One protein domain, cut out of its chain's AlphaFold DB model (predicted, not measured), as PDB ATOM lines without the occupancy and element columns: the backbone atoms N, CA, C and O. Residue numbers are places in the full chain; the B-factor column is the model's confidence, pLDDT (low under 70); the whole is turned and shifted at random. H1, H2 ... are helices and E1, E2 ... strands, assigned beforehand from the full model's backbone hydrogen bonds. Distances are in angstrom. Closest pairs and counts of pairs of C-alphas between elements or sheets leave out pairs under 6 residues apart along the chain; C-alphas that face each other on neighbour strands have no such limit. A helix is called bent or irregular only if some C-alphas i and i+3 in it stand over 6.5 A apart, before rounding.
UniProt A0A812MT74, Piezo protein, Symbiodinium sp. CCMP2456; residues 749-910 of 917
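What this domain is: This is residues 749 to 910 of the 917 residues of the protein "Piezo protein" of Symbiodinium sp. CCMP2456 (UniProt A0A812MT74). A long, twisted sheet of four strands, E2 E1 E5 E6, runs along an elongated model, with the helices H2 and H3 packed side by side at one end. Toward the other end lie two small two-stranded pairings, E3 with E4 and E7 with E8; beyond them residues 790 to 797, mostly in H1, stick out, while the loop of residues 880 to 887 sticks out at the H2 and H3 end. The printed part has 162 residues with three named helices and eight named strands, in the order E1 E2 E3 H1 E4 H2 E5 E6 H3 E7 E8; the three sheets are antiparallel and the class is mixed. The whole is loose, with a radius of gyration of the C-alphas of 19.2 A and spans of 57 by 36 by 30 A.

How they stand to each other: E1, residues 749 to 762, and E2, residues 765 to 775, form a hairpin, with N 756 and O 772 2.8 A apart. E2 bends by 53 degrees at residue 771 and runs on into E3, residues 778 to 781, at 69 degrees. E3 is antiparallel to E4, residues 802 to 805, with N 780 and O 803 2.8 A apart. Between them H1, residues 786 to 795, is not on the four-stranded sheet; it is only just irregular, with C-alphas 791 and 794 7.0 A apart. H2, residues 818 to 828, is on that sheet at a height of 9.9 A, over E2 and E1 and across the strands, at 63 degrees to E1 on the local plane; this gives two layers, a helix on one face of a sheet. E5, residues 837 to 848, is antiparallel to E1, with N 753 and O 845 2.8 A apart. E5 and E6, residues 855 to 862, form a hairpin, with N 840 and O 861 2.8 A apart. H3, residues 865 to 874, only grazes the sheet with residues 865 to 868; it touches H2 at a shallow tilt of 13 degrees, opposite ways, the closest C-alphas, of Ala 825 and Ala 872, being 4.3 A apart. E7, residues 900 to 903, and E8, residues 906 to 909, form a hairpin, with N 901 and O 908 2.8 A apart; the closest C-alphas of E6 and E8, Gly 857 and Val 907, are 5.0 A apart. In H2 and H3 every O i to N i+4 pair is within hydrogen-bond range; H1 has 2 of 6, and 2 of 7 O i to N i+3 pairs.

Where its parts are: E1 begins at C-alpha 749 (136.523, 165.016, 149.539) and is 37.5 A long, E2 30.3 A, E5 35.1 A and E6 24.1 A. H1 is 15.5 A long, H2 15.2 A and H3 14.3 A. E8 ends at C-alpha 909 (137.533, 149.374, 154.699).

The domain as a whole: The two farthest C-alphas, of Asp 796 and Asp 880, are 60.6 A apart. The printed part has no cut; the links E4 to H2 and H3 to E7 are long, with 12 and 25 residues. The mean pLDDT of the printed part is 79.0; 37 residues are under 70, among them 783 to 799 and 877 to 888.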
ATOM      1  N   VAL A 749     135.857 165.443 150.773       84.81
ATOM      2  CA  VAL A 749     136.523 165.016 149.539       84.81
ATOM      3  C   VAL A 749     136.136 165.967 148.406       84.81
ATOM      4  O   VAL A 749     134.952 166.269 148.226       84.81
ATOM      5  N   THR A 750     137.135 166.426 147.651       85.81
ATOM      6  CA  THR A 750     137.009 167.326 146.493       85.81
ATOM      7  C   THR A 750     137.309 166.624 145.167       85.81
ATOM      8  O   THR A 750     136.689 166.959 144.160       85.81
ATOM      9  N   SER A 751     138.210 165.636 145.160       86.94
ATOM     10  CA  SER A 751     138.460 164.746 144.017       86.94
ATOM     11  C   SER A 751     138.680 163.305 144.489       86.94
ATOM     12  O   SER A 751     139.136 163.066 145.612       86.94
ATOM     13  N   ALA A 752     138.324 162.339 143.645       89.69
ATOM     14  CA  ALA A 752     138.476 160.916 143.898       89.69
ATOM     15  C   ALA A 752     138.814 160.188 142.588       89.69
ATOM     16  O   ALA A 752     138.056 160.240 141.624       89.69
ATOM     17  N   VAL A 753     139.946 159.486 142.558       91.75
ATOM     18  CA  VAL A 753     140.400 158.700 141.401       91.75
ATOM     19  C   VAL A 753     140.492 157.231 141.797       91.75
ATOM     20  O   VAL A 753     141.044 156.898 142.851       91.75
ATOM     21  N   MET A 754     139.962 156.357 140.945       92.19
ATOM     22  CA  MET A 754     140.013 154.904 141.102       92.19
ATOM     23  C   MET A 754     140.810 154.283 139.954       92.19
ATOM     24  O   MET A 754     140.537 154.563 138.790       92.19
ATOM     25  N   GLN A 755     141.770 153.410 140.272       92.62
ATOM     26  CA  GLN A 755     142.592 152.689 139.291       92.62
ATOM     27  C   GLN A 755     142.564 151.183 139.574       92.62
ATOM     28  O   GLN A 755     142.842 150.756 140.696       92.62
ATOM     29  N   LEU A 756     142.287 150.363 138.557       91.88
ATOM     30  CA  LEU A 756     142.349 148.902 138.637       91.88
ATOM     31  C   LEU A 756     143.535 148.368 137.829       91.88
ATOM     32  O   LEU A 756     143.560 148.435 136.597       91.88
ATOM     33  N   ASN A 757     144.484 147.764 138.539       91.06
ATOM     34  CA  ASN A 757     145.663 147.117 137.980       91.06
ATOM     35  C   ASN A 757     145.570 145.592 138.126       91.06
ATOM     36  O   ASN A 757     145.207 145.078 139.181       91.06
ATOM     37  N   VAL A 758     145.965 144.851 137.092       89.94
ATOM     38  CA  VAL A 758     146.311 143.428 137.192       89.94
ATOM     39  C   VAL A 758     147.818 143.315 137.340       89.94
ATOM     40  O   VAL A 758     148.569 143.713 136.449       89.94
ATOM     41  N   ARG A 759     148.265 142.745 138.454       90.25
ATOM     42  CA  ARG A 759     149.667 142.436 138.722       90.25
ATOM     43  C   ARG A 759     149.894 140.943 138.542       90.25
ATOM     44  O   ARG A 759     149.240 140.130 139.189       90.25
ATOM     45  N   VAL A 760     150.833 140.594 137.673       88.88
ATOM     46  CA  VAL A 760     151.282 139.221 137.447       88.88
ATOM     47  C   VAL A 760     152.680 139.080 138.029       88.88
ATOM     48  O   VAL A 760     153.618 139.744 137.586       88.88
ATOM     49  N   GLU A 761     152.814 138.236 139.044       86.75
ATOM     50  CA  GLU A 761     154.074 137.882 139.692       86.75
ATOM     51  C   GLU A 761     154.515 136.518 139.142       86.75
ATOM     52  O   GLU A 761     153.882 135.501 139.414       86.75
ATOM     53  N   ALA A 762     155.571 136.499 138.323       79.94
ATOM     54  CA  ALA A 762     156.082 135.294 137.668       79.94
ATOM     55  C   ALA A 762     157.609 135.178 137.829       79.94
ATOM     56  O   ALA A 762     158.280 136.129 138.228       79.94
ATOM     57  N   VAL A 763     158.176 134.021 137.464       73.12
ATOM     58  CA  VAL A 763     159.619 133.705 137.595       73.12
ATOM     59  C   VAL A 763     160.531 134.760 136.941       73.12
ATOM     60  O   VAL A 763     161.630 135.020 137.419       73.12
ATOM     61  N   HIS A 764     160.055 135.423 135.883       67.31
ATOM     62  CA  HIS A 764     160.777 136.464 135.140       67.31
ATOM     63  C   HIS A 764     160.493 137.900 135.636       67.31
ATOM     64  O   HIS A 764     160.671 138.860 134.886       67.31
ATOM     65  N   GLY A 765     160.027 138.055 136.880       75.50
ATOM     66  CA  GLY A 765     159.709 139.338 137.513       75.50
ATOM     67  C   GLY A 765     158.216 139.686 137.519       75.50
ATOM     68  O   GLY A 765     157.367 138.930 137.042       75.50
ATOM     69  N   TYR A 766     157.890 140.853 138.082       80.19
ATOM     70  CA  TYR A 766     156.519 141.366 138.118       80.19
ATOM     71  C   TYR A 766     156.174 142.130 136.832       80.19
ATOM     72  O   TYR A 766     157.010 142.838 136.270       80.19
ATOM     73  N   ARG A 767     154.920 142.029 136.385       84.00
ATOM     74  CA  ARG A 767     154.363 142.839 135.290       84.00
ATOM     75  C   ARG A 767     152.991 143.375 135.685       84.00
ATOM     76  O   ARG A 767     152.223 142.674 136.339       84.00
ATOM     77  N   GLY A 768     152.707 144.621 135.314       84.69
ATOM     78  CA  GLY A 768     151.444 145.301 135.603       84.69
ATOM     79  C   GLY A 768     150.686 145.647 134.325       84.69
ATOM     80  O   GLY A 768     151.270 146.202 133.393       84.69
ATOM     81  N   LEU A 769     149.391 145.347 134.299       86.56
ATOM     82  CA  LEU A 769     148.450 145.728 133.253       86.56
ATOM     83  C   LEU A 769     147.311 146.536 133.881       86.56
ATOM     84  O   LEU A 769     146.469 145.996 134.590       86.56
ATOM     85  N   MET A 770     147.290 147.834 133.603       87.31
ATOM     86  CA  MET A 770     146.203 148.732 133.991       87.31
ATOM     87  C   MET A 770     144.985 148.439 133.106       87.31
ATOM     88  O   MET A 770     145.121 148.426 131.878       87.31
ATOM     89  N   LEU A 771     143.840 148.142 133.729       86.88
ATOM     90  CA  LEU A 771     142.587 147.780 133.051       86.88
ATOM     91  C   LEU A 771     141.560 148.913 133.041       86.88
ATOM     92  O   LEU A 771     140.770 148.997 132.111       86.88
ATOM     93  N   TYR A 772     141.553 149.743 134.081       90.00
ATOM     94  CA  TYR A 772     140.599 150.835 134.250       90.00
ATOM     95  C   TYR A 772     141.249 151.939 135.082       90.00
ATOM     96  O   TYR A 772     141.954 151.666 136.055       90.00
ATOM     97  N   GLU A 773     140.966 153.178 134.714       91.62
ATOM     98  CA  GLU A 773     141.156 154.369 135.531       91.62
ATOM     99  C   GLU A 773     139.966 155.287 135.286       91.62
ATOM    100  O   GLU A 773     139.511 155.394 134.144       91.62
ATOM    101  N   ALA A 774     139.471 155.918 136.347       92.25
ATOM    102  CA  ALA A 774     138.466 156.959 136.235       92.25
ATOM    103  C   ALA A 774     138.553 157.998 137.356       92.25
ATOM    104  O   ALA A 774     138.821 157.670 138.520       92.25
ATOM    105  N   VAL A 775     138.243 159.239 136.995       89.25
ATOM    106  CA  VAL A 775     137.869 160.323 137.909       89.25
ATOM    107  C   VAL A 775     136.389 160.164 138.296       89.25
ATOM    108  O   VAL A 775     135.601 159.549 137.576       89.25
ATOM    109  N   GLN A 776     135.977 160.677 139.455       89.56
ATOM    110  CA  GLN A 776     134.588 160.564 139.900       89.56
ATOM    111  C   GLN A 776     133.623 161.460 139.097       89.56
ATOM    112  O   GLN A 776     133.880 162.646 138.894       89.56
ATOM    113  N   ASN A 777     132.461 160.915 138.726       86.44
ATOM    114  CA  ASN A 777     131.391 161.622 138.016       86.44
ATOM    115  C   ASN A 777     130.667 162.639 138.909       86.44
ATOM    116  O   ASN A 777     130.361 163.750 138.478       86.44
ATOM    117  N   HIS A 778     130.340 162.248 140.143       87.25
ATOM    118  CA  HIS A 778     129.592 163.087 141.077       87.25
ATOM    119  C   HIS A 778     129.987 162.789 142.524       87.25
ATOM    120  O   HIS A 778     130.102 161.623 142.912       87.25
ATOM    121  N   ILE A 779     130.135 163.851 143.322       86.62
ATOM    122  CA  ILE A 779     130.282 163.788 144.779       86.62
ATOM    123  C   ILE A 779     129.044 164.435 145.403       86.62
ATOM    124  O   ILE A 779     128.822 165.636 145.254       86.62
ATOM    125  N   SER A 780     128.254 163.646 146.121       84.62
ATOM    126  CA  SER A 780     127.061 164.090 146.850       84.62
ATOM    127  C   SER A 780     127.361 164.141 148.348       84.62
ATOM    128  O   SER A 780     128.067 163.277 148.862       84.62
ATOM    129  N   GLN A 781     126.767 165.072 149.099       80.62
ATOM    130  CA  GLN A 781     126.631 164.880 150.549       80.62
ATOM    131  C   GLN A 781     125.477 163.900 150.807       80.62
ATOM    132  O   GLN A 781     124.418 164.022 150.190       80.62
ATOM    133  N   TYR A 782     125.670 162.911 151.684       77.62
ATOM    134  CA  TYR A 782     124.660 161.876 151.916       77.62
ATOM    135  C   TYR A 782     123.497 162.423 152.757       77.62
ATOM    136  O   TYR A 782     123.700 162.875 153.883       77.62
ATOM    137  N   ALA A 783     122.280 162.394 152.206       63.25
ATOM    138  CA  ALA A 783     121.135 163.119 152.763       63.25
ATOM    139  C   ALA A 783     120.518 162.487 154.028       63.25
ATOM    140  O   ALA A 783     119.993 163.217 154.865       63.25
ATOM    141  N   ASP A 784     120.582 161.158 154.191       67.44
ATOM    142  CA  ASP A 784     120.067 160.459 155.379       67.44
ATOM    143  C   ASP A 784     121.208 159.944 156.269       67.44
ATOM    144  O   ASP A 784     121.590 158.772 156.249       67.44
ATOM    145  N   THR A 785     121.768 160.830 157.089       63.25
ATOM    146  CA  THR A 785     122.786 160.443 158.077       63.25
ATOM    147  C   THR A 785     122.221 159.573 159.206       63.25
ATOM    148  O   THR A 785     122.993 158.903 159.894       63.25
ATOM    149  N   SER A 786     120.897 159.539 159.410       62.62
ATOM    150  CA  SER A 786     120.272 159.013 160.633       62.62
ATOM    151  C   SER A 786     120.537 157.519 160.855       62.62
ATOM    152  O   SER A 786     120.841 157.095 161.977       62.62
ATOM    153  N   ARG A 787     120.515 156.727 159.771       63.28
ATOM    154  CA  ARG A 787     120.762 155.275 159.774       63.28
ATOM    155  C   ARG A 787     122.184 154.916 160.227       63.28
ATOM    156  O   ARG A 787     122.381 153.882 160.862       63.28
ATOM    157  N   PHE A 788     123.157 155.773 159.922       63.38
ATOM    158  CA  PHE A 788     124.576 155.573 160.238       63.38
ATOM    159  C   PHE A 788     124.960 156.197 161.582       63.38
ATOM    160  O   PHE A 788     125.670 155.582 162.377       63.38
ATOM    161  N   GLN A 789     124.438 157.391 161.875       60.44
ATOM    162  CA  GLN A 789     124.740 158.154 163.084       60.44
ATOM    163  C   GLN A 789     124.477 157.332 164.356       60.44
ATOM    164  O   GLN A 789     125.326 157.287 165.240       60.44
ATOM    165  N   LYS A 790     123.387 156.553 164.405       61.34
ATOM    166  CA  LYS A 790     123.058 155.693 165.561       61.34
ATOM    167  C   LYS A 790     124.028 154.516 165.806       61.34
ATOM    168  O   LYS A 790     123.909 153.856 166.833       61.34
ATOM    169  N   LYS A 791     124.966 154.237 164.891       59.12
ATOM    170  CA  LYS A 791     126.034 153.229 165.058       59.12
ATOM    171  C   LYS A 791     127.451 153.807 165.114       59.12
ATOM    172  O   LYS A 791     128.336 153.116 165.598       59.12
ATOM    173  N   LEU A 792     127.682 155.022 164.609       60.06
ATOM    174  CA  LEU A 792     129.009 155.655 164.612       60.06
ATOM    175  C   LEU A 792     129.157 156.777 165.661       60.06
ATOM    176  O   LEU A 792     130.275 157.200 165.938       60.06
ATOM    177  N   SER A 793     128.067 157.229 166.292       52.00
ATOM    178  CA  SER A 793     128.078 158.290 167.319       52.00
ATOM    179  C   SER A 793     128.679 157.874 168.676       52.00
ATOM    180  O   SER A 793     128.596 158.638 169.628       52.00
ATOM    181  N   GLU A 794     129.293 156.695 168.788       53.72
ATOM    182  CA  GLU A 794     129.961 156.212 170.011       53.72
ATOM    183  C   GLU A 794     131.378 156.812 170.200       53.72
ATOM    184  O   GLU A 794     132.088 156.456 171.135       53.72
ATOM    185  N   GLN A 795     131.807 157.718 169.305       55.22
ATOM    186  CA  GLN A 795     133.137 158.354 169.321       55.22
ATOM    187  C   GLN A 795     133.119 159.900 169.406       55.22
ATOM    188  O   GLN A 795     134.184 160.496 169.305       55.22
ATOM    189  N   ASP A 796     131.955 160.556 169.547       54.47
ATOM    190  CA  ASP A 796     131.785 162.031 169.643       54.47
ATOM    191  C   ASP A 796     132.463 162.897 168.544       54.47
ATOM    192  O   ASP A 796     132.592 164.116 168.667       54.47
ATOM    193  N   ILE A 797     132.848 162.295 167.414       57.84
ATOM    194  CA  ILE A 797     133.449 162.981 166.258       57.84
ATOM    195  C   ILE A 797     132.355 163.384 165.246       57.84
ATOM    196  O   ILE A 797     131.513 162.548 164.901       57.84
ATOM    197  N   PRO A 798     132.364 164.618 164.696       59.12
ATOM    198  CA  PRO A 798     131.454 165.016 163.620       59.12
ATOM    199  C   PRO A 798     131.822 164.325 162.296       59.12
ATOM    200  O   PRO A 798     132.745 164.731 161.591       59.12
ATOM    201  N   ILE A 799     131.084 163.271 161.941       66.00
ATOM    202  CA  ILE A 799     131.321 162.467 160.731       66.00
ATOM    203  C   ILE A 799     130.507 163.012 159.550       66.00
ATOM    204  O   ILE A 799     129.276 162.978 159.564       66.00
ATOM    205  N   THR A 800     131.186 163.444 158.485       73.94
ATOM    206  CA  THR A 800     130.560 163.683 157.174       73.94
ATOM    207  C   THR A 800     130.486 162.409 156.352       73.94
ATOM    208  O   THR A 800     131.501 161.762 156.106       73.94
ATOM    209  N   LEU A 801     129.289 162.100 155.857       80.88
ATOM    210  CA  LEU A 801     129.062 161.061 154.857       80.88
ATOM    211  C   LEU A 801     128.916 161.711 153.476       80.88
ATOM    212  O   LEU A 801     128.120 162.637 153.295       80.88
ATOM    213  N   GLN A 802     129.680 161.213 152.509       85.88
ATOM    214  CA  GLN A 802     129.599 161.595 151.101       85.88
ATOM    215  C   GLN A 802     129.379 160.342 150.253       85.88
ATOM    216  O   GLN A 802     129.889 159.272 150.577       85.88
ATOM    217  N   ASP A 803     128.620 160.495 149.176       87.31
ATOM    218  CA  ASP A 803     128.442 159.490 148.131       87.31
ATOM    219  C   ASP A 803     129.316 159.877 146.933       87.31
ATOM    220  O   ASP A 803     129.328 161.045 146.535       87.31
ATOM    221  N   ILE A 804     130.078 158.928 146.393       89.31
ATOM    222  CA  ILE A 804     131.072 159.158 145.339       89.31
ATOM    223  C   ILE A 804     130.806 158.150 144.227       89.31
ATOM    224  O   ILE A 804     131.008 156.949 144.403       89.31
ATOM    225  N   THR A 805     130.363 158.643 143.071       90.12
ATOM    226  CA  THR A 805     130.053 157.795 141.913       90.12
ATOM    227  C   THR A 805     131.164 157.863 140.871       90.12
ATOM    228  O   THR A 805     131.622 158.943 140.504       90.12
ATOM    229  N   PHE A 806     131.585 156.701 140.373       90.88
ATOM    230  CA  PHE A 806     132.546 156.557 139.276       90.88
ATOM    231  C   PHE A 806     131.813 156.161 137.978       90.88
ATOM    232  O   PHE A 806     130.742 155.549 138.059       90.88
ATOM    233  N   PRO A 807     132.338 156.502 136.787       90.56
ATOM    234  CA  PRO A 807     131.794 156.027 135.515       90.56
ATOM    235  C   PRO A 807     131.952 154.508 135.353       90.56
ATOM    236  O   PRO A 807     132.800 153.874 135.982       90.56
ATOM    237  N   VAL A 808     131.113 153.916 134.500       88.56
ATOM    238  CA  VAL A 808     131.169 152.477 134.179       88.56
ATOM    239  C   VAL A 808     132.341 152.170 133.242       88.56
ATOM    240  O   VAL A 808     133.023 151.163 133.419       88.56
ATOM    241  N   ASP A 809     132.582 153.055 132.277       88.56
ATOM    242  CA  ASP A 809     133.709 153.005 131.349       88.56
ATOM    243  C   ASP A 809     134.943 153.713 131.946       88.56
ATOM    244  O   ASP A 809     134.820 154.498 132.888       88.56
ATOM    245  N   SER A 810     136.137 153.429 131.419       88.88
ATOM    246  CA  SER A 810     137.392 154.053 131.863       88.88
ATOM    247  C   SER A 810     137.747 155.303 131.059       88.88
ATOM    248  O   SER A 810     137.644 155.294 129.833       88.88
ATOM    249  N   ASP A 811     138.301 156.316 131.727       86.62
ATOM    250  CA  ASP A 811     138.826 157.540 131.100       86.62
ATOM    251  C   ASP A 811     140.071 157.269 130.227       86.62
ATOM    252  O   ASP A 811     140.411 158.053 129.339       86.62
ATOM    253  N   ILE A 812     140.766 156.150 130.467       84.75
ATOM    254  CA  ILE A 812     141.928 155.715 129.683       84.75
ATOM    255  C   ILE A 812     141.529 154.875 128.462       84.75
ATOM    256  O   ILE A 812     140.813 153.880 128.569       84.75
ATOM    257  N   PHE A 813     142.093 155.213 127.300       82.88
ATOM    258  CA  PHE A 813     142.072 154.339 126.126       82.88
ATOM    259  C   PHE A 813     143.080 153.195 126.296       82.88
ATOM    260  O   PHE A 813     144.219 153.397 126.724       82.88
ATOM    261  N   TRP A 814     142.678 151.973 125.945       77.19
ATOM    262  CA  TRP A 814     143.466 150.762 126.195       77.19
ATOM    263  C   TRP A 814     144.520 150.489 125.103       77.19
ATOM    264  O   TRP A 814     144.613 149.399 124.538       77.19
ATOM    265  N   GLU A 815     145.338 151.499 124.802       69.19
ATOM    266  CA  GLU A 815     146.413 151.431 123.807       69.19
ATOM    267  C   GLU A 815     147.578 150.562 124.311       69.19
ATOM    268  O   GLU A 815     148.441 150.991 125.080       69.19
ATOM    269  N   ARG A 816     147.604 149.292 123.894       69.25
ATOM    270  CA  ARG A 816     148.653 148.319 124.240       69.25
ATOM    271  C   ARG A 816     149.169 147.631 122.981       69.25
ATOM    272  O   ARG A 816     148.403 147.348 122.067       69.25
ATOM    273  N   SER A 817     150.466 147.324 122.936       79.81
ATOM    274  CA  SER A 817     151.012 146.539 121.826       79.81
ATOM    275  C   SER A 817     150.473 145.107 121.867       79.81
ATOM    276  O   SER A 817     150.409 144.489 122.934       79.81
ATOM    277  N   SER A 818     150.166 144.546 120.697       78.81
ATOM    278  CA  SER A 818     149.747 143.144 120.544       78.81
ATOM    279  C   SER A 818     150.757 142.165 121.158       78.81
ATOM    280  O   SER A 818     150.381 141.179 121.787       78.81
ATOM    281  N   SER A 819     152.052 142.492 121.079       81.00
ATOM    282  CA  SER A 819     153.136 141.761 121.745       81.00
ATOM    283  C   SER A 819     153.037 141.756 123.277       81.00
ATOM    284  O   SER A 819     153.368 140.750 123.900       81.00
ATOM    285  N   MET A 820     152.562 142.841 123.901       79.38
ATOM    286  CA  MET A 820     152.331 142.893 125.348       79.38
ATOM    287  C   MET A 820     151.028 142.181 125.721       79.38
ATOM    288  O   MET A 820     151.008 141.468 126.719       79.38
ATOM    289  N   GLN A 821     149.962 142.317 124.924       79.56
ATOM    290  CA  GLN A 821     148.690 141.616 125.153       79.56
ATOM    291  C   GLN A 821     148.869 140.091 125.099       79.56
ATOM    292  O   GLN A 821     148.527 139.410 126.063       79.56
ATOM    293  N   ALA A 822     149.515 139.559 124.055       81.50
ATOM    294  CA  ALA A 822     149.819 138.130 123.937       81.50
ATOM    295  C   ALA A 822     150.723 137.614 125.080       81.50
ATOM    296  O   ALA A 822     150.546 136.498 125.579       81.50
ATOM    297  N   LEU A 823     151.672 138.437 125.541       84.81
ATOM    298  CA  LEU A 823     152.534 138.110 126.678       84.81
ATOM    299  C   LEU A 823     151.788 138.163 128.026       84.81
ATOM    300  O   LEU A 823     152.072 137.364 128.913       84.81
ATOM    301  N   MET A 824     150.808 139.054 128.193       85.56
ATOM    302  CA  MET A 824     149.914 139.052 129.359       85.56
ATOM    303  C   MET A 824     148.964 137.856 129.337       85.56
ATOM    304  O   MET A 824     148.839 137.183 130.355       85.56
ATOM    305  N   ALA A 825     148.368 137.526 128.189       83.94
ATOM    306  CA  ALA A 825     147.520 136.345 128.041       83.94
ATOM    307  C   ALA A 825     148.273 135.062 128.443       83.94
ATOM    308  O   ALA A 825     147.798 134.308 129.289       83.94
ATOM    309  N   THR A 826     149.489 134.855 127.926       85.62
ATOM    310  CA  THR A 826     150.314 133.670 128.239       85.62
ATOM    311  C   THR A 826     150.835 133.611 129.680       85.62
ATOM    312  O   THR A 826     150.980 132.509 130.205       85.62
ATOM    313  N   LEU A 827     151.080 134.753 130.338       85.75
ATOM    314  CA  LEU A 827     151.502 134.820 131.750       85.75
ATOM    315  C   LEU A 827     150.336 134.816 132.757       85.75
ATOM    316  O   LEU A 827     150.561 134.678 133.959       85.75
ATOM    317  N   ILE A 828     149.097 134.996 132.295       86.19
ATOM    318  CA  ILE A 828     147.888 134.873 133.120       86.19
ATOM    319  C   ILE A 828     147.315 133.457 133.006       86.19
ATOM    320  O   ILE A 828     146.854 132.914 134.012       86.19
ATOM    321  N   ASP A 829     147.388 132.842 131.825       85.81
ATOM    322  CA  ASP A 829     146.914 131.489 131.531       85.81
ATOM    323  C   ASP A 829     147.526 130.422 132.473       85.81
ATOM    324  O   ASP A 829     148.741 130.192 132.433       85.81
ATOM    325  N   PRO A 830     146.717 129.747 133.316       82.94
ATOM    326  CA  PRO A 830     147.214 128.772 134.284       82.94
ATOM    327  C   PRO A 830     147.702 127.461 133.651       82.94
ATOM    328  O   PRO A 830     148.429 126.732 134.320       82.94
ATOM    329  N   GLU A 831     147.352 127.154 132.396       83.50
ATOM    330  CA  GLU A 831     147.878 125.975 131.686       83.50
ATOM    331  C   GLU A 831     149.315 126.211 131.198       83.50
ATOM    332  O   GLU A 831     150.126 125.287 131.165       83.50
ATOM    333  N   LYS A 832     149.646 127.463 130.852       81.12
ATOM    334  CA  LYS A 832     150.975 127.871 130.358       81.12
ATOM    335  C   LYS A 832     151.899 128.397 131.460       81.12
ATOM    336  O   LYS A 832     153.116 128.377 131.298       81.12
ATOM    337  N   SER A 833     151.334 128.890 132.563       80.44
ATOM    338  CA  SER A 833     152.065 129.552 133.651       80.44
ATOM    339  C   SER A 833     151.499 129.188 135.039       80.44
ATOM    340  O   SER A 833     150.961 130.048 135.745       80.44
ATOM    341  N   PRO A 834     151.593 127.915 135.473       78.75
ATOM    342  CA  PRO A 834     151.002 127.467 136.740       78.75
ATOM    343  C   PRO A 834     151.522 128.265 137.947       78.75
ATOM    344  O   PRO A 834     150.724 128.696 138.781       78.75
ATOM    345  N   ASP A 835     152.828 128.553 137.975       81.50
ATOM    346  CA  ASP A 835     153.513 129.262 139.067       81.50
ATOM    347  C   ASP A 835     153.218 130.773 139.126       81.50
ATOM    348  O   ASP A 835     153.581 131.435 140.099       81.50
ATOM    349  N   ALA A 836     152.581 131.350 138.099       83.06
ATOM    350  CA  ALA A 836     152.306 132.783 138.059       83.06
ATOM    351  C   ALA A 836     151.173 133.166 139.027       83.06
ATOM    352  O   ALA A 836     150.045 132.673 138.935       83.06
ATOM    353  N   VAL A 837     151.455 134.094 139.942       87.75
ATOM    354  CA  VAL A 837     150.472 134.645 140.879       87.75
ATOM    355  C   VAL A 837     149.872 135.912 140.278       87.75
ATOM    356  O   VAL A 837     150.518 136.952 140.188       87.75
ATOM    357  N   VAL A 838     148.609 135.817 139.866       88.75
ATOM    358  CA  VAL A 838     147.830 136.946 139.346       88.75
ATOM    359  C   VAL A 838     147.037 137.582 140.490       88.75
ATOM    360  O   VAL A 838     146.335 136.885 141.228       88.75
ATOM    361  N   LYS A 839     147.133 138.905 140.631       91.44
ATOM    362  CA  LYS A 839     146.403 139.721 141.608       91.44
ATOM    363  C   LYS A 839     145.708 140.887 140.914       91.44
ATOM    364  O   LYS A 839     146.288 141.514 140.032       91.44
ATOM    365  N   PHE A 840     144.509 141.225 141.365       91.75
ATOM    366  CA  PHE A 840     143.878 142.513 141.106       91.75
ATOM    367  C   PHE A 840     144.259 143.471 142.240       91.75
ATOM    368  O   PHE A 840     144.093 143.127 143.407       91.75
ATOM    369  N   GLN A 841     144.786 144.644 141.903       91.94
ATOM    370  CA  GLN A 841     145.088 145.736 142.827       91.94
ATOM    371  C   GLN A 841     144.148 146.900 142.492       91.94
ATOM    372  O   GLN A 841     144.259 147.499 141.420       91.94
ATOM    373  N   LEU A 842     143.210 147.199 143.388       91.50
ATOM    374  CA  LEU A 842     142.309 148.342 143.270       91.50
ATOM    375  C   LEU A 842     142.863 149.485 144.124       91.50
ATOM    376  O   LEU A 842     142.931 149.367 145.349       91.50
ATOM    377  N   HIS A 843     143.301 150.560 143.478       91.62
ATOM    378  CA  HIS A 843     143.838 151.747 144.134       91.62
ATOM    379  C   HIS A 843     142.781 152.846 144.185       91.62
ATOM    380  O   HIS A 843     142.092 153.103 143.196       91.62
ATOM    381  N   PHE A 844     142.731 153.542 145.315       89.81
ATOM    382  CA  PHE A 844     141.943 154.751 145.507       89.81
ATOM    383  C   PHE A 844     142.863 155.912 145.863       89.81
ATOM    384  O   PHE A 844     143.806 155.745 146.642       89.81
ATOM    385  N   ARG A 845     142.565 157.097 145.335       89.44
ATOM    386  CA  ARG A 845     143.215 158.358 145.696       89.44
ATOM    387  C   ARG A 845     142.145 159.417 145.923       89.44
ATOM    388  O   ARG A 845     141.343 159.659 145.030       89.44
ATOM    389  N   PHE A 846     142.168 160.056 147.086       89.06
ATOM    390  CA  PHE A 846     141.219 161.089 147.491       89.06
ATOM    391  C   PHE A 846     141.960 162.382 147.824       89.06
ATOM    392  O   PHE A 846     142.929 162.372 148.585       89.06
ATOM    393  N   GLU A 847     141.485 163.502 147.293       86.62
ATOM    394  CA  GLU A 847     141.935 164.842 147.672       86.62
ATOM    395  C   GLU A 847     140.848 165.502 148.521       86.62
ATOM    396  O   GLU A 847     139.655 165.313 148.280       86.62
ATOM    397  N   LEU A 848     141.261 166.215 149.571       83.62
ATOM    398  CA  LEU A 848     140.368 166.804 150.566       83.62
ATOM    399  C   LEU A 848     140.637 168.302 150.684       83.62
ATOM    400  O   LEU A 848     141.766 168.760 150.524       83.62
ATOM    401  N   ASN A 849     139.602 169.064 151.032       75.50
ATOM    402  CA  ASN A 849     139.655 170.530 151.090       75.50
ATOM    403  C   ASN A 849     140.648 171.095 152.141       75.50
ATOM    404  O   ASN A 849     141.045 172.254 152.063       75.50
ATOM    405  N   SER A 850     141.039 170.297 153.141       65.62
ATOM    406  CA  SER A 850     141.873 170.721 154.280       65.62
ATOM    407  C   SER A 850     143.329 170.239 154.228       65.62
ATOM    408  O   SER A 850     144.211 170.906 154.770       65.62
ATOM    409  N   THR A 851     143.608 169.095 153.595       61.97
ATOM    410  CA  THR A 851     144.926 168.442 153.623       61.97
ATOM    411  C   THR A 851     145.648 168.587 152.289       61.97
ATOM    412  O   THR A 851     145.204 168.058 151.274       61.97
ATOM    413  N   ALA A 852     146.821 169.224 152.299       58.03
ATOM    414  CA  ALA A 852     147.642 169.441 151.100       58.03
ATOM    415  C   ALA A 852     148.243 168.156 150.480       58.03
ATOM    416  O   ALA A 852     148.888 168.219 149.435       58.03
ATOM    417  N   THR A 853     148.055 166.997 151.117       72.94
ATOM    418  CA  THR A 853     148.462 165.674 150.628       72.94
ATOM    419  C   THR A 853     147.230 164.826 150.302       72.94
ATOM    420  O   THR A 853     146.350 164.727 151.163       72.94
ATOM    421  N   PRO A 854     147.161 164.168 149.130       79.56
ATOM    422  CA  PRO A 854     146.097 163.210 148.838       79.56
ATOM    423  C   PRO A 854     146.216 161.982 149.749       79.56
ATOM    424  O   PRO A 854     147.311 161.441 149.916       79.56
ATOM    425  N   MET A 855     145.095 161.505 150.291       83.88
ATOM    426  CA  MET A 855     145.039 160.192 150.938       83.88
ATOM    427  C   MET A 855     144.905 159.103 149.873       83.88
ATOM    428  O   MET A 855     144.239 159.299 148.854       83.88
ATOM    429  N   SER A 856     145.524 157.945 150.092       85.44
ATOM    430  CA  SER A 856     145.426 156.812 149.171       85.44
ATOM    431  C   SER A 856     145.254 155.482 149.894       85.44
ATOM    432  O   SER A 856     145.668 155.306 151.040       85.44
ATOM    433  N   GLY A 857     144.594 154.552 149.211       87.06
ATOM    434  CA  GLY A 857     144.344 153.191 149.670       87.06
ATOM    435  C   GLY A 857     144.594 152.193 148.547       87.06
ATOM    436  O   GLY A 857     144.520 152.542 147.368       87.06
ATOM    437  N   MET A 858     144.888 150.946 148.906       87.94
ATOM    438  CA  MET A 858     145.037 149.850 147.953       87.94
ATOM    439  C   MET A 858     144.412 148.581 148.523       87.94
ATOM    440  O   MET A 858     144.676 148.220 149.668       87.94
ATOM    441  N   ARG A 859     143.630 147.886 147.700       87.44
ATOM    442  CA  ARG A 859     143.020 146.596 148.019       87.44
ATOM    443  C   ARG A 859     143.537 145.542 147.045       87.44
ATOM    444  O   ARG A 859     143.374 145.702 145.837       87.44
ATOM    445  N   GLU A 860     144.172 144.484 147.550       88.81
ATOM    446  CA  GLU A 860     144.666 143.374 146.722       88.81
ATOM    447  C   GLU A 860     143.748 142.147 146.821       88.81
ATOM    448  O   GLU A 860     143.368 141.731 147.914       88.81
ATOM    449  N   LEU A 861     143.448 141.517 145.682       90.12
ATOM    450  CA  LEU A 861     142.705 140.258 145.598       90.12
ATOM    451  C   LEU A 861     143.416 139.284 144.649       90.12
ATOM    452  O   LEU A 861     143.642 139.597 143.480       90.12
ATOM    453  N   LYS A 862     143.756 138.081 145.124       89.94
ATOM    454  CA  LYS A 862     144.350 137.025 144.283       89.94
ATOM    455  C   LYS A 862     143.298 136.436 143.332       89.94
ATOM    456  O   LYS A 862     142.175 136.167 143.743       89.94
ATOM    457  N   ALA A 863     143.670 136.209 142.074       87.06
ATOM    458  CA  ALA A 863     142.787 135.639 141.062       87.06
ATOM    459  C   ALA A 863     142.771 134.097 141.096       87.06
ATOM    460  O   ALA A 863     143.823 133.454 141.057       87.06
ATOM    461  N   ASP A 864     141.572 133.510 141.099       87.88
ATOM    462  CA  ASP A 864     141.356 132.071 140.927       87.88
ATOM    463  C   ASP A 864     141.771 131.582 139.533       87.88
ATOM    464  O   ASP A 864     141.608 132.281 138.534       87.88
ATOM    465  N   ASN A 865     142.167 130.312 139.407       85.25
ATOM    466  CA  ASN A 865     142.487 129.720 138.099       85.25
ATOM    467  C   ASN A 865     141.314 129.796 137.092       85.25
ATOM    468  O   ASN A 865     141.548 129.881 135.888       85.25
ATOM    469  N   LYS A 866     140.058 129.845 137.562       85.81
ATOM    470  CA  LYS A 866     138.883 130.085 136.704       85.81
ATOM    471  C   LYS A 866     138.849 131.511 136.142       85.81
ATOM    472  O   LYS A 866     138.646 131.673 134.941       85.81
ATOM    473  N   THR A 867     139.072 132.535 136.971       86.88
ATOM    474  CA  THR A 867     139.092 133.933 136.505       86.88
ATOM    475  C   THR A 867     140.335 134.215 135.665       86.88
ATOM    476  O   THR A 867     140.226 134.910 134.660       86.88
ATOM    477  N   ARG A 868     141.477 133.584 135.984       87.50
ATOM    478  CA  ARG A 868     142.689 133.577 135.146       87.50
ATOM    479  C   ARG A 868     142.426 133.039 133.735       87.50
ATOM    480  O   ARG A 868     142.766 133.723 132.778       87.50
ATOM    481  N   MET A 869     141.794 131.868 133.578       84.69
ATOM    482  CA  MET A 869     141.478 131.327 132.241       84.69
ATOM    483  C   MET A 869     140.566 132.254 131.426       84.69
ATOM    484  O   MET A 869     140.803 132.445 130.235       84.69
ATOM    485  N   VAL A 870     139.530 132.830 132.045       85.69
ATOM    486  CA  VAL A 870     138.614 133.751 131.351       85.69
ATOM    487  C   VAL A 870     139.334 135.045 130.962       85.69
ATOM    488  O   VAL A 870     139.227 135.472 129.817       85.69
ATOM    489  N   LEU A 871     140.137 135.622 131.863       86.50
ATOM    490  CA  LEU A 871     140.940 136.811 131.573       86.50
ATOM    491  C   LEU A 871     141.967 136.553 130.459       86.50
ATOM    492  O   LEU A 871     142.090 137.365 129.551       86.50
ATOM    493  N   ALA A 872     142.663 135.412 130.473       84.44
ATOM    494  CA  ALA A 872     143.622 135.057 129.426       84.44
ATOM    495  C   ALA A 872     142.972 134.933 128.034       84.44
ATOM    496  O   ALA A 872     143.591 135.322 127.047       84.44
ATOM    497  N   ARG A 873     141.722 134.450 127.953       83.50
ATOM    498  CA  ARG A 873     140.942 134.416 126.701       83.50
ATOM    499  C   ARG A 873     140.522 135.816 126.254       83.50
ATOM    500  O   ARG A 873     140.791 136.178 125.117       83.50
ATOM    501  N   LEU A 874     139.984 136.634 127.163       82.94
ATOM    502  CA  LEU A 874     139.617 138.033 126.884       82.94
ATOM    503  C   LEU A 874     140.804 138.884 126.388       82.94
ATOM    504  O   LEU A 874     140.619 139.775 125.565       82.94
ATOM    505  N   LEU A 875     142.022 138.599 126.858       80.62
ATOM    506  CA  LEU A 875     143.255 139.247 126.387       80.62
ATOM    507  C   LEU A 875     143.804 138.665 125.068       80.62
ATOM    508  O   LEU A 875     144.687 139.278 124.470       80.62
ATOM    509  N   GLY A 876     143.333 137.488 124.641       73.94
ATOM    510  CA  GLY A 876     143.801 136.771 123.449       73.94
ATOM    511  C   GLY A 876     142.894 136.907 122.221       73.94
ATOM    512  O   GLY A 876     143.405 137.047 121.114       73.94
ATOM    513  N   ASP A 877     141.568 136.930 122.401       64.50
ATOM    514  CA  ASP A 877     140.575 136.976 121.306       64.50
ATOM    515  C   ASP A 877     140.472 138.342 120.591       64.50
ATOM    516  O   ASP A 877     139.717 138.495 119.631       64.50
ATOM    517  N   ALA A 878     141.255 139.343 121.003       54.91
ATOM    518  CA  ALA A 878     141.237 140.698 120.439       54.91
ATOM    519  C   ALA A 878     141.725 140.807 118.970       54.91
ATOM    520  O   ALA A 878     141.760 141.911 118.430       54.91
ATOM    521  N   GLY A 879     142.123 139.695 118.334       52.38
ATOM    522  CA  GLY A 879     142.655 139.657 116.966       52.38
ATOM    523  C   GLY A 879     141.615 139.458 115.853       52.38
ATOM    524  O   GLY A 879     141.572 140.254 114.920       52.38
ATOM    525  N   ASP A 880     140.782 138.410 115.932       49.50
ATOM    526  CA  ASP A 880     140.121 137.822 114.748       49.50
ATOM    527  C   ASP A 880     138.644 137.409 114.974       49.50
ATOM    528  O   ASP A 880     138.269 136.249 114.802       49.50
ATOM    529  N   SER A 881     137.755 138.345 115.349       47.69
ATOM    530  CA  SER A 881     136.288 138.109 115.323       47.69
ATOM    531  C   SER A 881     135.411 139.373 115.256       47.69
ATOM    532  O   SER A 881     134.479 139.567 116.040       47.69
ATOM    533  N   ALA A 882     135.634 140.225 114.251       47.25
ATOM    534  CA  ALA A 882     134.753 141.362 113.952       47.25
ATOM    535  C   ALA A 882     133.423 140.914 113.287       47.25
ATOM    536  O   ALA A 882     133.159 141.219 112.126       47.25
ATOM    537  N   GLY A 883     132.588 140.147 114.006       45.78
ATOM    538  CA  GLY A 883     131.335 139.605 113.453       45.78
ATOM    539  C   GLY A 883     130.311 139.025 114.440       45.78
ATOM    540  O   GLY A 883     129.118 139.065 114.146       45.78
ATOM    541  N   LYS A 884     130.724 138.524 115.614       48.94
ATOM    542  CA  LYS A 884     129.816 138.067 116.687       48.94
ATOM    543  C   LYS A 884     130.428 138.309 118.067       48.94
ATOM    544  O   LYS A 884     131.260 137.532 118.520       48.94
ATOM    545  N   GLN A 885     129.986 139.365 118.744       47.22
ATOM    546  CA  GLN A 885     130.333 139.614 120.146       47.22
ATOM    547  C   GLN A 885     129.341 138.911 121.081       47.22
ATOM    548  O   GLN A 885     128.325 139.493 121.464       47.22
ATOM    549  N   ASP A 886     129.660 137.685 121.502       50.19
ATOM    550  CA  ASP A 886     129.122 137.178 122.767       50.19
ATOM    551  C   ASP A 886     129.759 137.984 123.910       50.19
ATOM    552  O   ASP A 886     130.982 138.000 124.080       50.19
ATOM    553  N   ARG A 887     128.929 138.700 124.681       56.88
ATOM    554  CA  ARG A 887     129.372 139.616 125.749       56.88
ATOM    555  C   ARG A 887     129.864 138.820 126.962       56.88
ATOM    556  O   ARG A 887     129.123 138.559 127.907       56.88
ATOM    557  N   THR A 888     131.126 138.409 126.911       69.75
ATOM    558  CA  THR A 888     131.794 137.557 127.902       69.75
ATOM    559  C   THR A 888     132.224 138.348 129.146       69.75
ATOM    560  O   THR A 888     133.382 138.709 129.331       69.75
ATOM    561  N   GLU A 889     131.266 138.622 130.035       78.31
ATOM    562  CA  GLU A 889     131.507 139.321 131.306       78.31
ATOM    563  C   GLU A 889     132.372 138.508 132.291       78.31
ATOM    564  O   GLU A 889     131.968 137.442 132.765       78.31
ATOM    565  N   LEU A 890     133.521 139.056 132.702       84.56
ATOM    566  CA  LEU A 890     134.300 138.540 133.831       84.56
ATOM    567  C   LEU A 890     133.837 139.189 135.144       84.56
ATOM    568  O   LEU A 890     134.074 140.370 135.382       84.56
ATOM    569  N   ARG A 891     133.220 138.401 136.031       85.44
ATOM    570  CA  ARG A 891     132.790 138.861 137.363       85.44
ATOM    571  C   ARG A 891     133.821 138.483 138.426       85.44
ATOM    572  O   ARG A 891     134.136 137.306 138.592       85.44
ATOM    573  N   ILE A 892     134.324 139.483 139.152       85.94
ATOM    574  CA  ILE A 892     135.312 139.322 140.227       85.94
ATOM    575  C   ILE A 892     134.603 139.600 141.566       85.94
ATOM    576  O   ILE A 892     134.213 140.745 141.808       85.94
ATOM    577  N   PRO A 893     134.385 138.592 142.429       84.06
ATOM    578  CA  PRO A 893     133.704 138.796 143.704       84.06
ATOM    579  C   PRO A 893     134.568 139.618 144.669       84.06
ATOM    580  O   PRO A 893     135.791 139.526 144.653       84.06
ATOM    581  N   ASN A 894     133.913 140.384 145.542       81.94
ATOM    582  CA  ASN A 894     134.514 141.087 146.682       81.94
ATOM    583  C   ASN A 894     135.667 142.060 146.352       81.94
ATOM    584  O   ASN A 894     136.409 142.426 147.256       81.94
ATOM    585  N   LEU A 895     135.823 142.512 145.101       84.81
ATOM    586  CA  LEU A 895     136.892 143.445 144.719       84.81
ATOM    587  C   LEU A 895     136.608 144.888 145.180       84.81
ATOM    588  O   LEU A 895     137.439 145.488 145.854       84.81
ATOM    589  N   PHE A 896     135.429 145.432 144.869       86.38
ATOM    590  CA  PHE A 896     135.060 146.817 145.186       86.38
ATOM    591  C   PHE A 896     134.503 146.948 146.627       86.38
ATOM    592  O   PHE A 896     133.513 146.281 146.940       86.38
ATOM    593  N   PRO A 897     135.104 147.768 147.512       85.38
ATOM    594  CA  PRO A 897     134.579 148.059 148.846       85.38
ATOM    595  C   PRO A 897     133.447 149.098 148.783       85.38
ATOM    596  O   PRO A 897     133.551 150.110 148.096       85.38
ATOM    597  N   LYS A 898     132.362 148.865 149.530       82.12
ATOM    598  CA  LYS A 898     131.167 149.731 149.532       82.12
ATOM    599  C   LYS A 898     131.239 150.900 150.522       82.12
ATOM    600  O   LYS A 898     130.570 151.908 150.322       82.12
ATOM    601  N   PHE A 899     132.028 150.764 151.588       84.81
ATOM    602  CA  PHE A 899     132.166 151.762 152.648       84.81
ATOM    603  C   PHE A 899     133.639 151.910 153.041       84.81
ATOM    604  O   PHE A 899     134.284 150.928 153.410       84.81
ATOM    605  N   LEU A 900     134.151 153.142 152.982       86.00
ATOM    606  CA  LEU A 900     135.537 153.495 153.294       86.00
ATOM    607  C   LEU A 900     135.570 154.561 154.398       86.00
ATOM    608  O   LEU A 900     134.846 155.555 154.325       86.00
ATOM    609  N   ARG A 901     136.430 154.381 155.405       82.94
ATOM    610  CA  ARG A 901     136.785 155.402 156.399       82.94
ATOM    611  C   ARG A 901     138.038 156.135 155.926       82.94
ATOM    612  O   ARG A 901     139.078 155.521 155.695       82.94
ATOM    613  N   LEU A 902     137.925 157.457 155.832       82.44
ATOM    614  CA  LEU A 902     139.018 158.390 155.566       82.44
ATOM    615  C   LEU A 902     139.442 159.011 156.900       82.44
ATOM    616  O   LEU A 902     138.703 159.817 157.461       82.44
ATOM    617  N   ALA A 903     140.580 158.582 157.449       73.50
ATOM    618  CA  ALA A 903     141.052 159.016 158.765       73.50
ATOM    619  C   ALA A 903     142.577 158.882 158.899       73.50
ATOM    620  O   ALA A 903     143.185 157.980 158.323       73.50
ATOM    621  N   ASP A 904     143.182 159.774 159.686       65.31
ATOM    622  CA  ASP A 904     144.575 159.683 160.150       65.31
ATOM    623  C   ASP A 904     145.622 159.509 159.025       65.31
ATOM    624  O   ASP A 904     146.653 158.861 159.191       65.31
ATOM    625  N   GLY A 905     145.350 160.097 157.851       66.69
ATOM    626  CA  GLY A 905     146.203 160.008 156.658       66.69
ATOM    627  C   GLY A 905     146.043 158.717 155.843       66.69
ATOM    628  O   GLY A 905     146.813 158.492 154.912       66.69
ATOM    629  N   SER A 906     145.056 157.879 156.171       73.50
ATOM    630  CA  SER A 906     144.842 156.552 155.590       73.50
ATOM    631  C   SER A 906     143.405 156.323 155.101       73.50
ATOM    632  O   SER A 906     142.454 156.987 155.524       73.50
ATOM    633  N   VAL A 907     143.252 155.343 154.207       82.81
ATOM    634  CA  VAL A 907     141.961 154.800 153.767       82.81
ATOM    635  C   VAL A 907     141.806 153.403 154.370       82.81
ATOM    636  O   VAL A 907     142.710 152.580 154.229       82.81
ATOM    637  N   SER A 908     140.675 153.118 155.017       80.50
ATOM    638  CA  SER A 908     140.379 151.803 155.612       80.50
ATOM    639  C   SER A 908     138.970 151.312 155.264       80.50
ATOM    640  O   SER A 908     138.020 152.095 155.257       80.50
ATOM    641  N   ASP A 909     138.827 150.018 154.968       76.81
ATOM    642  CA  ASP A 909     137.533 149.374 154.699       76.81
ATOM    643  C   ASP A 909     136.673 149.313 155.981       76.81
ATOM    644  O   ASP A 909     137.188 149.055 157.072       76.81
ATOM    645  N   ILE A 910     135.352 149.522 155.867       72.19
ATOM    646  CA  ILE A 910     134.406 149.388 156.994       72.19
ATOM    647  C   ILE A 910     133.573 148.101 156.852       72.19
ATOM    648  O   ILE A 910     132.415 148.135 156.433       72.19
TER     649      ILE A 910